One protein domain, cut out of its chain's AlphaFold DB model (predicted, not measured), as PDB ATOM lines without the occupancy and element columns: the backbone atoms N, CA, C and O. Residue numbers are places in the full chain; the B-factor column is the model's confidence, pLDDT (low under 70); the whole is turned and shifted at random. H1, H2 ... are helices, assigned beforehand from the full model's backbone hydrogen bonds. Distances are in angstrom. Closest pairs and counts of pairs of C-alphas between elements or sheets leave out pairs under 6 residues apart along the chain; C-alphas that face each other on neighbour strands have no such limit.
ATOM      1  N   VAL A  93       8.868 -38.130  11.032       97.56
ATOM      2  CA  VAL A  93       8.102 -37.730   9.846       97.56
ATOM      3  C   VAL A  93       7.802 -38.940   8.946       97.56
ATOM      4  O   VAL A  93       8.618 -39.857   8.819       97.56
ATOM      5  N   PRO A  94       6.681 -38.934   8.203       98.19
ATOM      6  CA  PRO A  94       6.351 -40.040   7.312       98.19
ATOM      7  C   PRO A  94       7.368 -40.186   6.168       98.19
ATOM      8  O   PRO A  94       7.883 -39.199   5.633       98.19
ATOM      9  N   TYR A  95       7.566 -41.419   5.687       98.44
ATOM     10  CA  TYR A  95       8.498 -41.751   4.595       98.44
ATOM     11  C   TYR A  95       8.307 -40.916   3.326       98.44
ATOM     12  O   TYR A  95       9.273 -40.541   2.660       98.44
ATOM     13  N   LYS A  96       7.061 -40.548   3.010       98.06
ATOM     14  CA  LYS A  96       6.751 -39.657   1.883       98.06
ATOM     15  C   LYS A  96       7.470 -38.308   1.995       98.06
ATOM     16  O   LYS A  96       7.915 -37.775   0.978       98.06
ATOM     17  N   THR A  97       7.600 -37.765   3.203       98.12
ATOM     18  CA  THR A  97       8.293 -36.499   3.464       98.12
ATOM     19  C   THR A  97       9.800 -36.649   3.282       98.12
ATOM     20  O   THR A  97      10.397 -35.831   2.581       98.12
ATOM     21  N   LEU A  98      10.401 -37.716   3.823       98.19
ATOM     22  CA  LEU A  98      11.823 -38.035   3.624       98.19
ATOM     23  C   LEU A  98      12.165 -38.165   2.130       98.19
ATOM     24  O   LEU A  98      13.103 -37.528   1.641       98.19
ATOM     25  N   PHE A  99      11.328 -38.887   1.381       97.88
ATOM     26  CA  PHE A  99      11.485 -39.064  -0.061       97.88
ATOM     27  C   PHE A  99      11.349 -37.745  -0.827       97.88
ATOM     28  O   PHE A  99      12.191 -37.421  -1.663       97.88
ATOM     29  N   LYS A 100      10.335 -36.927  -0.504       97.56
ATOM     30  CA  LYS A 100      10.139 -35.601  -1.118       97.56
ATOM     31  C   LYS A 100      11.325 -34.664  -0.864       97.56
ATOM     32  O   LYS A 100      11.620 -33.811  -1.695       97.56
ATOM     33  N   LYS A 101      12.012 -34.812   0.271       97.94
ATOM     34  CA  LYS A 101      13.246 -34.077   0.594       97.94
ATOM     35  C   LYS A 101      14.499 -34.697  -0.032       97.94
ATOM     36  O   LYS A 101      15.596 -34.177   0.192       97.94
ATOM     37  N   SER A 102      14.351 -35.761  -0.821       96.94
ATOM     38  CA  SER A 102      15.432 -36.515  -1.463       96.94
ATOM     39  C   SER A 102      16.507 -36.920  -0.455       96.94
ATOM     40  O   SER A 102      17.688 -36.633  -0.661       96.94
ATOM     41  N   ILE A 103      16.075 -37.477   0.678       98.38
ATOM     42  CA  ILE A 103      16.952 -38.168   1.624       98.38
ATOM     43  C   ILE A 103      17.097 -39.602   1.134       98.38
ATOM     44  O   ILE A 103      16.113 -40.328   1.092       98.38
ATOM     45  N   THR A 104      18.288 -40.030   0.739       97.94
ATOM     46  CA  THR A 104      18.471 -41.410   0.265       97.94
ATOM     47  C   THR A 104      18.467 -42.403   1.437       97.94
ATOM     48  O   THR A 104      18.773 -42.007   2.566       97.94
ATOM     49  N   PRO A 105      18.194 -43.704   1.209       97.94
ATOM     50  CA  PRO A 105      18.313 -44.724   2.254       97.94
ATOM     51  C   PRO A 105      19.702 -44.758   2.898       97.94
ATOM     52  O   PRO A 105      19.825 -44.985   4.097       97.94
ATOM     53  N   ALA A 106      20.752 -44.456   2.127       97.31
ATOM     54  CA  ALA A 106      22.115 -44.367   2.636       97.31
ATOM     55  C   ALA A 106      22.323 -43.178   3.591       97.31
ATOM     56  O   ALA A 106      23.003 -43.339   4.598       97.31
ATOM     57  N   GLN A 107      21.727 -42.016   3.301       98.31
ATOM     58  CA  GLN A 107      21.786 -40.842   4.181       98.31
ATOM     59  C   GLN A 107      20.963 -41.043   5.453       98.31
ATOM     60  O   GLN A 107      21.394 -40.626   6.521       98.31
ATOM     61  N   TYR A 108      19.801 -41.696   5.341       98.31
ATOM     62  CA  TYR A 108      19.016 -42.112   6.503       98.31
ATOM     63  C   TYR A 108      19.844 -43.043   7.393       98.31
ATOM     64  O   TYR A 108      19.958 -42.801   8.586       98.31
ATOM     65  N   PHE A 109      20.454 -44.080   6.809       97.94
ATOM     66  CA  PHE A 109      21.271 -45.047   7.547       97.94
ATOM     67  C   PHE A 109      22.444 -44.396   8.280       97.94
ATOM     68  O   PHE A 109      22.745 -44.726   9.417       97.94
ATOM     69  N   GLU A 110      23.134 -43.466   7.626       97.69
ATOM     70  CA  GLU A 110      24.244 -42.762   8.266       97.69
ATOM     71  C   GLU A 110      23.752 -41.856   9.402       97.69
ATOM     72  O   GLU A 110      24.408 -41.746  10.435       97.69
ATOM     73  N   ALA A 111      22.567 -41.258   9.252       97.81
ATOM     74  CA  ALA A 111      21.969 -40.409  10.274       97.81
ATOM     75  C   ALA A 111      21.563 -41.168  11.548       97.81
ATOM     76  O   ALA A 111      21.558 -40.560  12.620       97.81
ATOM     77  N   THR A 112      21.253 -42.465  11.454       96.69
ATOM     78  CA  THR A 112      20.947 -43.300  12.628       96.69
ATOM     79  C   THR A 112      22.198 -43.745  13.386       96.69
ATOM     80  O   THR A 112      22.085 -44.163  14.534       96.69
ATOM     81  N   GLY A 113      23.386 -43.660  12.774       95.75
ATOM     82  CA  GLY A 113      24.636 -44.116  13.388       95.75
ATOM     83  C   GLY A 113      24.723 -45.635  13.562       95.75
ATOM     84  O   GLY A 113      25.474 -46.106  14.412       95.75
ATOM     85  N   PHE A 114      23.949 -46.404  12.789       95.19
ATOM     86  CA  PHE A 114      24.023 -47.863  12.803       95.19
ATOM     87  C   PHE A 114      25.391 -48.373  12.347       95.19
ATOM     88  O   PHE A 114      26.044 -47.778  11.486       95.19
ATOM     89  N   ASP A 115      25.789 -49.527  12.888       94.69
ATOM     90  CA  ASP A 115      26.962 -50.247  12.403       94.69
ATOM     91  C   ASP A 115      26.798 -50.606  10.922       94.69
ATOM     92  O   ASP A 115      25.746 -51.085  10.498       94.69
ATOM     93  N   ILE A 116      27.849 -50.404  10.125       92.62
ATOM     94  CA  ILE A 116      27.795 -50.599   8.672       92.62
ATOM     95  C   ILE A 116      27.423 -52.033   8.269       92.62
ATOM     96  O   ILE A 116      26.792 -52.225   7.227       92.62
ATOM     97  N   GLY A 117      27.740 -53.033   9.098       92.62
ATOM     98  CA  GLY A 117      27.374 -54.429   8.873       92.62
ATOM     99  C   GLY A 117      25.862 -54.654   8.854       92.62
ATOM    100  O   GLY A 117      25.377 -55.541   8.147       92.62
ATOM    101  N   LEU A 118      25.091 -53.802   9.539       93.94
ATOM    102  CA  LEU A 118      23.631 -53.882   9.540       93.94
ATOM    103  C   LEU A 118      23.027 -53.570   8.174       93.94
ATOM    104  O   LEU A 118      21.971 -54.102   7.852       93.94
ATOM    105  N   ARG A 119      23.705 -52.808   7.311       90.81
ATOM    106  CA  ARG A 119      23.193 -52.501   5.967       90.81
ATOM    107  C   ARG A 119      22.878 -53.758   5.146       90.81
ATOM    108  O   ARG A 119      21.988 -53.737   4.306       90.81
ATOM    109  N   PHE A 120      23.582 -54.859   5.406       88.38
ATOM    110  CA  PHE A 120      23.436 -56.126   4.681       88.38
ATOM    111  C   PHE A 120      22.743 -57.214   5.510       88.38
ATOM    112  O   PHE A 120      22.590 -58.353   5.068       88.38
ATOM    113  N   ALA A 121      22.325 -56.882   6.730       88.81
ATOM    114  CA  ALA A 121      21.710 -57.825   7.646       88.81
ATOM    115  C   ALA A 121      20.319 -58.284   7.180       88.81
ATOM    116  O   ALA A 121      19.948 -59.437   7.418       88.81
ATOM    117  N   GLY A 122      19.573 -57.415   6.494       86.44
ATOM    118  CA  GLY A 122      18.175 -57.653   6.139       86.44
ATOM    119  C   GLY A 122      17.253 -57.744   7.364       86.44
ATOM    120  O   GLY A 122      17.659 -57.523   8.507       86.44
ATOM    121  N   ARG A 123      15.981 -58.085   7.133       90.00
ATOM    122  CA  ARG A 123      14.948 -58.148   8.178       90.00
ATOM    123  C   ARG A 123      14.987 -59.488   8.931       90.00
ATOM    124  O   ARG A 123      14.279 -60.421   8.570       90.00
ATOM    125  N   ARG A 124      15.810 -59.589   9.983       91.38
ATOM    126  CA  ARG A 124      15.882 -60.769  10.877       91.38
ATOM    127  C   ARG A 124      15.485 -60.403  12.302       91.38
ATOM    128  O   ARG A 124      15.963 -59.405  12.830       91.38
ATOM    129  N   GLU A 125      14.663 -61.230  12.945       92.06
ATOM    130  CA  GLU A 125      14.072 -60.923  14.256       92.06
ATOM    131  C   GLU A 125      15.115 -60.614  15.342       92.06
ATOM    132  O   GLU A 125      14.992 -59.623  16.059       92.06
ATOM    133  N   ASN A 126      16.176 -61.416  15.438       93.75
ATOM    134  CA  ASN A 126      17.260 -61.193  16.395       93.75
ATOM    135  C   ASN A 126      17.981 -59.853  16.165       93.75
ATOM    136  O   ASN A 126      18.362 -59.184  17.123       93.75
ATOM    137  N   ILE A 127      18.131 -59.434  14.907       93.88
ATOM    138  CA  ILE A 127      18.800 -58.180  14.544       93.88
ATOM    139  C   ILE A 127      17.902 -56.991  14.878       93.88
ATOM    140  O   ILE A 127      18.389 -56.025  15.461       93.88
ATOM    141  N   LEU A 128      16.599 -57.088  14.594       94.25
ATOM    142  CA  LEU A 128      15.622 -56.057  14.954       94.25
ATOM    143  C   LEU A 128      15.551 -55.853  16.473       94.25
ATOM    144  O   LEU A 128      15.582 -54.721  16.942       94.25
ATOM    145  N   LYS A 129      15.517 -56.947  17.247       93.69
ATOM    146  CA  LYS A 129      15.499 -56.886  18.720       93.69
ATOM    147  C   LYS A 129      16.749 -56.219  19.295       93.69
ATOM    148  O   LYS A 129      16.655 -55.503  20.284       93.69
ATOM    149  N   SER A 130      17.905 -56.452  18.678       94.62
ATOM    150  CA  SER A 130      19.194 -55.927  19.148       94.62
ATOM    151  C   SER A 130      19.457 -54.482  18.709       94.62
ATOM    152  O   SER A 130      20.311 -53.823  19.291       94.62
ATOM    153  N   ASN A 131      18.753 -53.994  17.680       95.38
ATOM    154  CA  ASN A 131      19.001 -52.692  17.055       95.38
ATOM    155  C   ASN A 131      17.677 -51.927  16.883       95.38
ATOM    156  O   ASN A 131      17.072 -51.965  15.805       95.38
ATOM    157  N   PRO A 132      17.206 -51.235  17.936       93.31
ATOM    158  CA  PRO A 132      15.984 -50.444  17.874       93.31
ATOM    159  C   PRO A 132      16.010 -49.425  16.726       93.31
ATOM    160  O   PRO A 132      17.006 -48.738  16.509       93.31
ATOM    161  N   GLY A 133      14.907 -49.326  15.980       93.19
ATOM    162  CA  GLY A 133      14.770 -48.411  14.842       93.19
ATOM    163  C   GLY A 133      15.388 -48.913  13.532       93.19
ATOM    164  O   GLY A 133      15.213 -48.272  12.493       93.19
ATOM    165  N   PHE A 134      16.082 -50.056  13.532       96.12
ATOM    166  CA  PHE A 134      16.595 -50.658  12.297       96.12
ATOM    167  C   PHE A 134      15.460 -51.108  11.360       96.12
ATOM    168  O   PHE A 134      15.571 -51.003  10.138       96.12
ATOM    169  N   ASP A 135      14.317 -51.508  11.923       95.94
ATOM    170  CA  ASP A 135      13.075 -51.784  11.197       95.94
ATOM    171  C   ASP A 135      12.555 -50.560  10.425       95.94
ATOM    172  O   ASP A 135      12.112 -50.700   9.281       95.94
ATOM    173  N   LYS A 136      12.654 -49.361  11.017       96.25
ATOM    174  CA  LYS A 136      12.255 -48.109  10.364       96.25
ATOM    175  C   LYS A 136      13.144 -47.793   9.165       96.25
ATOM    176  O   LYS A 136      12.627 -47.325   8.150       96.25
ATOM    177  N   TRP A 137      14.449 -48.057   9.259       97.06
ATOM    178  CA  TRP A 137      15.354 -47.891   8.121       97.06
ATOM    179  C   TRP A 137      15.027 -48.874   6.990       97.06
ATOM    180  O   TRP A 137      14.875 -48.439   5.850       97.06
ATOM    181  N   LEU A 138      14.837 -50.162   7.307       96.88
ATOM    182  CA  LEU A 138      14.448 -51.181   6.323       96.88
ATOM    183  C   LEU A 138      13.144 -50.801   5.609       96.88
ATOM    184  O   LEU A 138      13.068 -50.834   4.384       96.88
ATOM    185  N   GLY A 139      12.132 -50.364   6.365       97.38
ATOM    186  CA  GLY A 139      10.868 -49.897   5.791       97.38
ATOM    187  C   GLY A 139      11.039 -48.682   4.874       97.38
ATOM    188  O   GLY A 139      10.385 -48.589   3.832       97.38
ATOM    189  N   TYR A 140      11.945 -47.761   5.212       98.00
ATOM    190  CA  TYR A 140      12.232 -46.615   4.353       98.00
ATOM    191  C   TYR A 140      12.973 -47.005   3.068       98.00
ATOM    192  O   TYR A 140      12.675 -46.468   1.999       98.00
ATOM    193  N   GLU A 141      13.922 -47.938   3.150       97.19
ATOM    194  CA  GLU A 141      14.638 -48.469   1.990       97.19
ATOM    195  C   GLU A 141      13.683 -49.157   1.005       97.19
ATOM    196  O   GLU A 141      13.695 -48.840  -0.188       97.19
ATOM    197  N   GLU A 142      12.796 -50.021   1.507       97.00
ATOM    198  CA  GLU A 142      11.736 -50.668   0.724       97.00
ATOM    199  C   GLU A 142      10.844 -49.623   0.028       97.00
ATOM    200  O   GLU A 142      10.665 -49.664  -1.194       97.00
ATOM    201  N   TYR A 143      10.356 -48.627   0.780       98.06
ATOM    202  CA  TYR A 143       9.541 -47.533   0.242       98.06
ATOM    203  C   TYR A 143      10.270 -46.760  -0.868       98.06
ATOM    204  O   TYR A 143       9.691 -46.467  -1.920       98.06
ATOM    205  N   TRP A 144      11.539 -46.404  -0.648       97.81
ATOM    206  CA  TRP A 144      12.342 -45.667  -1.621       97.81
ATOM    207  C   TRP A 144      12.513 -46.463  -2.916       97.81
ATOM    208  O   TRP A 144      12.277 -45.926  -4.001       97.81
ATOM    209  N   ASN A 145      12.876 -47.742  -2.807       96.12
ATOM    210  CA  ASN A 145      13.096 -48.621  -3.952       96.12
ATOM    211  C   ASN A 145      11.820 -48.799  -4.779       96.12
ATOM    212  O   ASN A 145      11.869 -48.686  -6.003       96.12
ATOM    213  N   GLU A 146      10.666 -48.966  -4.130       97.19
ATOM    214  CA  GLU A 146       9.371 -49.025  -4.814       97.19
ATOM    215  C   GLU A 146       9.087 -47.737  -5.610       97.19
ATOM    216  O   GLU A 146       8.657 -47.787  -6.768       97.19
ATOM    217  N   LYS A 147       9.343 -46.559  -5.022       97.12
ATOM    218  CA  LYS A 147       9.148 -45.276  -5.718       97.12
ATOM    219  C   LYS A 147      10.103 -45.102  -6.886       97.12
ATOM    220  O   LYS A 147       9.668 -44.660  -7.948       97.12
ATOM    221  N   MET A 148      11.372 -45.453  -6.709       94.56
ATOM    222  CA  MET A 148      12.367 -45.368  -7.776       94.56
ATOM    223  C   MET A 148      12.046 -46.326  -8.921       94.56
ATOM    224  O   MET A 148      12.116 -45.920 -10.078       94.56
ATOM    225  N   TRP A 149      11.611 -47.551  -8.616       94.31
ATOM    226  CA  TRP A 149      11.155 -48.509  -9.621       94.31
ATOM    227  C   TRP A 149       9.971 -47.968 -10.428       94.31
ATOM    228  O   TRP A 149      10.005 -47.975 -11.655       94.31
ATOM    229  N   LYS A 150       8.948 -47.424  -9.757       94.25
ATOM    230  CA  LYS A 150       7.779 -46.831 -10.429       94.25
ATOM    231  C   LYS A 150       8.142 -45.632 -11.305       94.25
ATOM    232  O   LYS A 150       7.556 -45.452 -12.369       94.25
ATOM    233  N   LEU A 151       9.093 -44.806 -10.867       91.69
ATOM    234  CA  LEU A 151       9.616 -43.700 -11.672       91.69
ATOM    235  C   LEU A 151      10.359 -44.215 -12.908       91.69
ATOM    236  O   LEU A 151      10.157 -43.691 -13.999       91.69
ATOM    237  N   ALA A 152      11.178 -45.255 -12.746       92.31
ATOM    238  CA  ALA A 152      11.894 -45.873 -13.851       92.31
ATOM    239  C   ALA A 152      10.937 -46.514 -14.868       92.31
ATOM    240  O   ALA A 152      11.074 -46.247 -16.056       92.31
ATOM    241  N   ALA A 153       9.941 -47.282 -14.415       92.88
ATOM    242  CA  ALA A 153       8.929 -47.900 -15.275       92.88
ATOM    243  C   ALA A 153       8.173 -46.851 -16.107       92.88
ATOM    244  O   ALA A 153       8.139 -46.943 -17.332       92.88
ATOM    245  N   ARG A 154       7.713 -45.768 -15.465       92.00
ATOM    246  CA  ARG A 154       7.062 -44.646 -16.160       92.00
ATOM    247  C   ARG A 154       7.948 -44.036 -17.245       92.00
ATOM    248  O   ARG A 154       7.457 -43.702 -18.317       92.00
ATOM    249  N   ASN A 155       9.242 -43.880 -16.976       89.75
ATOM    250  CA  ASN A 155      10.183 -43.318 -17.945       89.75
ATOM    251  C   ASN A 155      10.475 -44.272 -19.118       89.75
ATOM    252  O   ASN A 155      10.965 -43.815 -20.146       89.75
ATOM    253  N   ARG A 156      10.187 -45.573 -18.976       87.94
ATOM    254  CA  ARG A 156      10.289 -46.571 -20.053       87.94
ATOM    255  C   ARG A 156       9.002 -46.721 -20.872       87.94
ATOM    256  O   ARG A 156       9.063 -47.318 -21.939       87.94
ATOM    257  N   GLY A 157       7.883 -46.153 -20.414       77.69
ATOM    258  CA  GLY A 157       6.583 -46.265 -21.083       77.69
ATOM    259  C   GLY A 157       5.795 -47.540 -20.754       77.69
ATOM    260  O   GLY A 157       4.870 -47.854 -21.498       77.69
TER     261      GLY A 157
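What this domain is: This is residues 93 to 157 of the 158 residues of an uncharacterized protein of Phytophthora fragariae (UniProt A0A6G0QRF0). One long helix, H5, makes the longest axis; four short helices gather around its earlier part, and residues 148 to 157, of which 148 to 156 belong to H5, stick out as a bare arm. H2 runs alongside H5, H1 is set steeply to it, and H3 and H4 lie toward its beginning. The printed part has 65 residues with five named helices, H1 to H5 in chain order, and no named strand: the class is all helix. It is only just loose, close to compact, with a radius of gyration of the C-alphas of 13.1 A and spans of 43 by 21 by 18 A.

Where its parts are: H5, residues 134 to 156, is 33.2 A long, from C-alpha 134 at (16.595, -50.658, 12.297) to C-alpha 156 at (10.289, -46.571, -20.053). H2 is residues 105 to 112, 10.8 A. H1 is residues 95 to 100, 8.6 A, beginning at C-alpha 95 at (8.498, -41.751, 4.595). H3 is residues 116 to 120, 8.1 A, and H4 is residues 125 to 130, 8.7 A.

How they stand to each other: H5 touches H2 with residues 137 to 144 alone, at a shallow tilt of 20 degrees, opposite ways; the closest C-alphas, of Pro 105 and Glu 141, are 5.3 A apart. H1 and H5 only just touch, with 3 pairs of C-alphas within 8 A, the closest those of Tyr 95 and Tyr 140 at 6.1 A; H5 does so with residues 140 to 144 alone, at a steep tilt of 46 degrees, the same way. H4 is close to H5 but not clearly touching, the closest C-alphas being those of Leu 128 and Phe 134, 6.1 A. H3 is close to H2 but not clearly touching, the closest C-alphas being those of Phe 109 and Arg 119, 7.9 A. H3 and H5 are only just apart, closest 8.2 A. In H1, H2, H4 and H5 every O i to N i+4 pair is within hydrogen-bond range; in H3 0 of 1 is, beside 2 of 2 O i to N i+3 pairs.

The domain as a whole: The C-alphas of Ser 130 and Gly 157, the two farthest apart, are 43.3 A apart. Without residues 148 to 157, which stand free, the body spans 31 by 19 by 19 A. The four links are tight, the printed part has no cut, and no printed residue is under 70 in pLDDT.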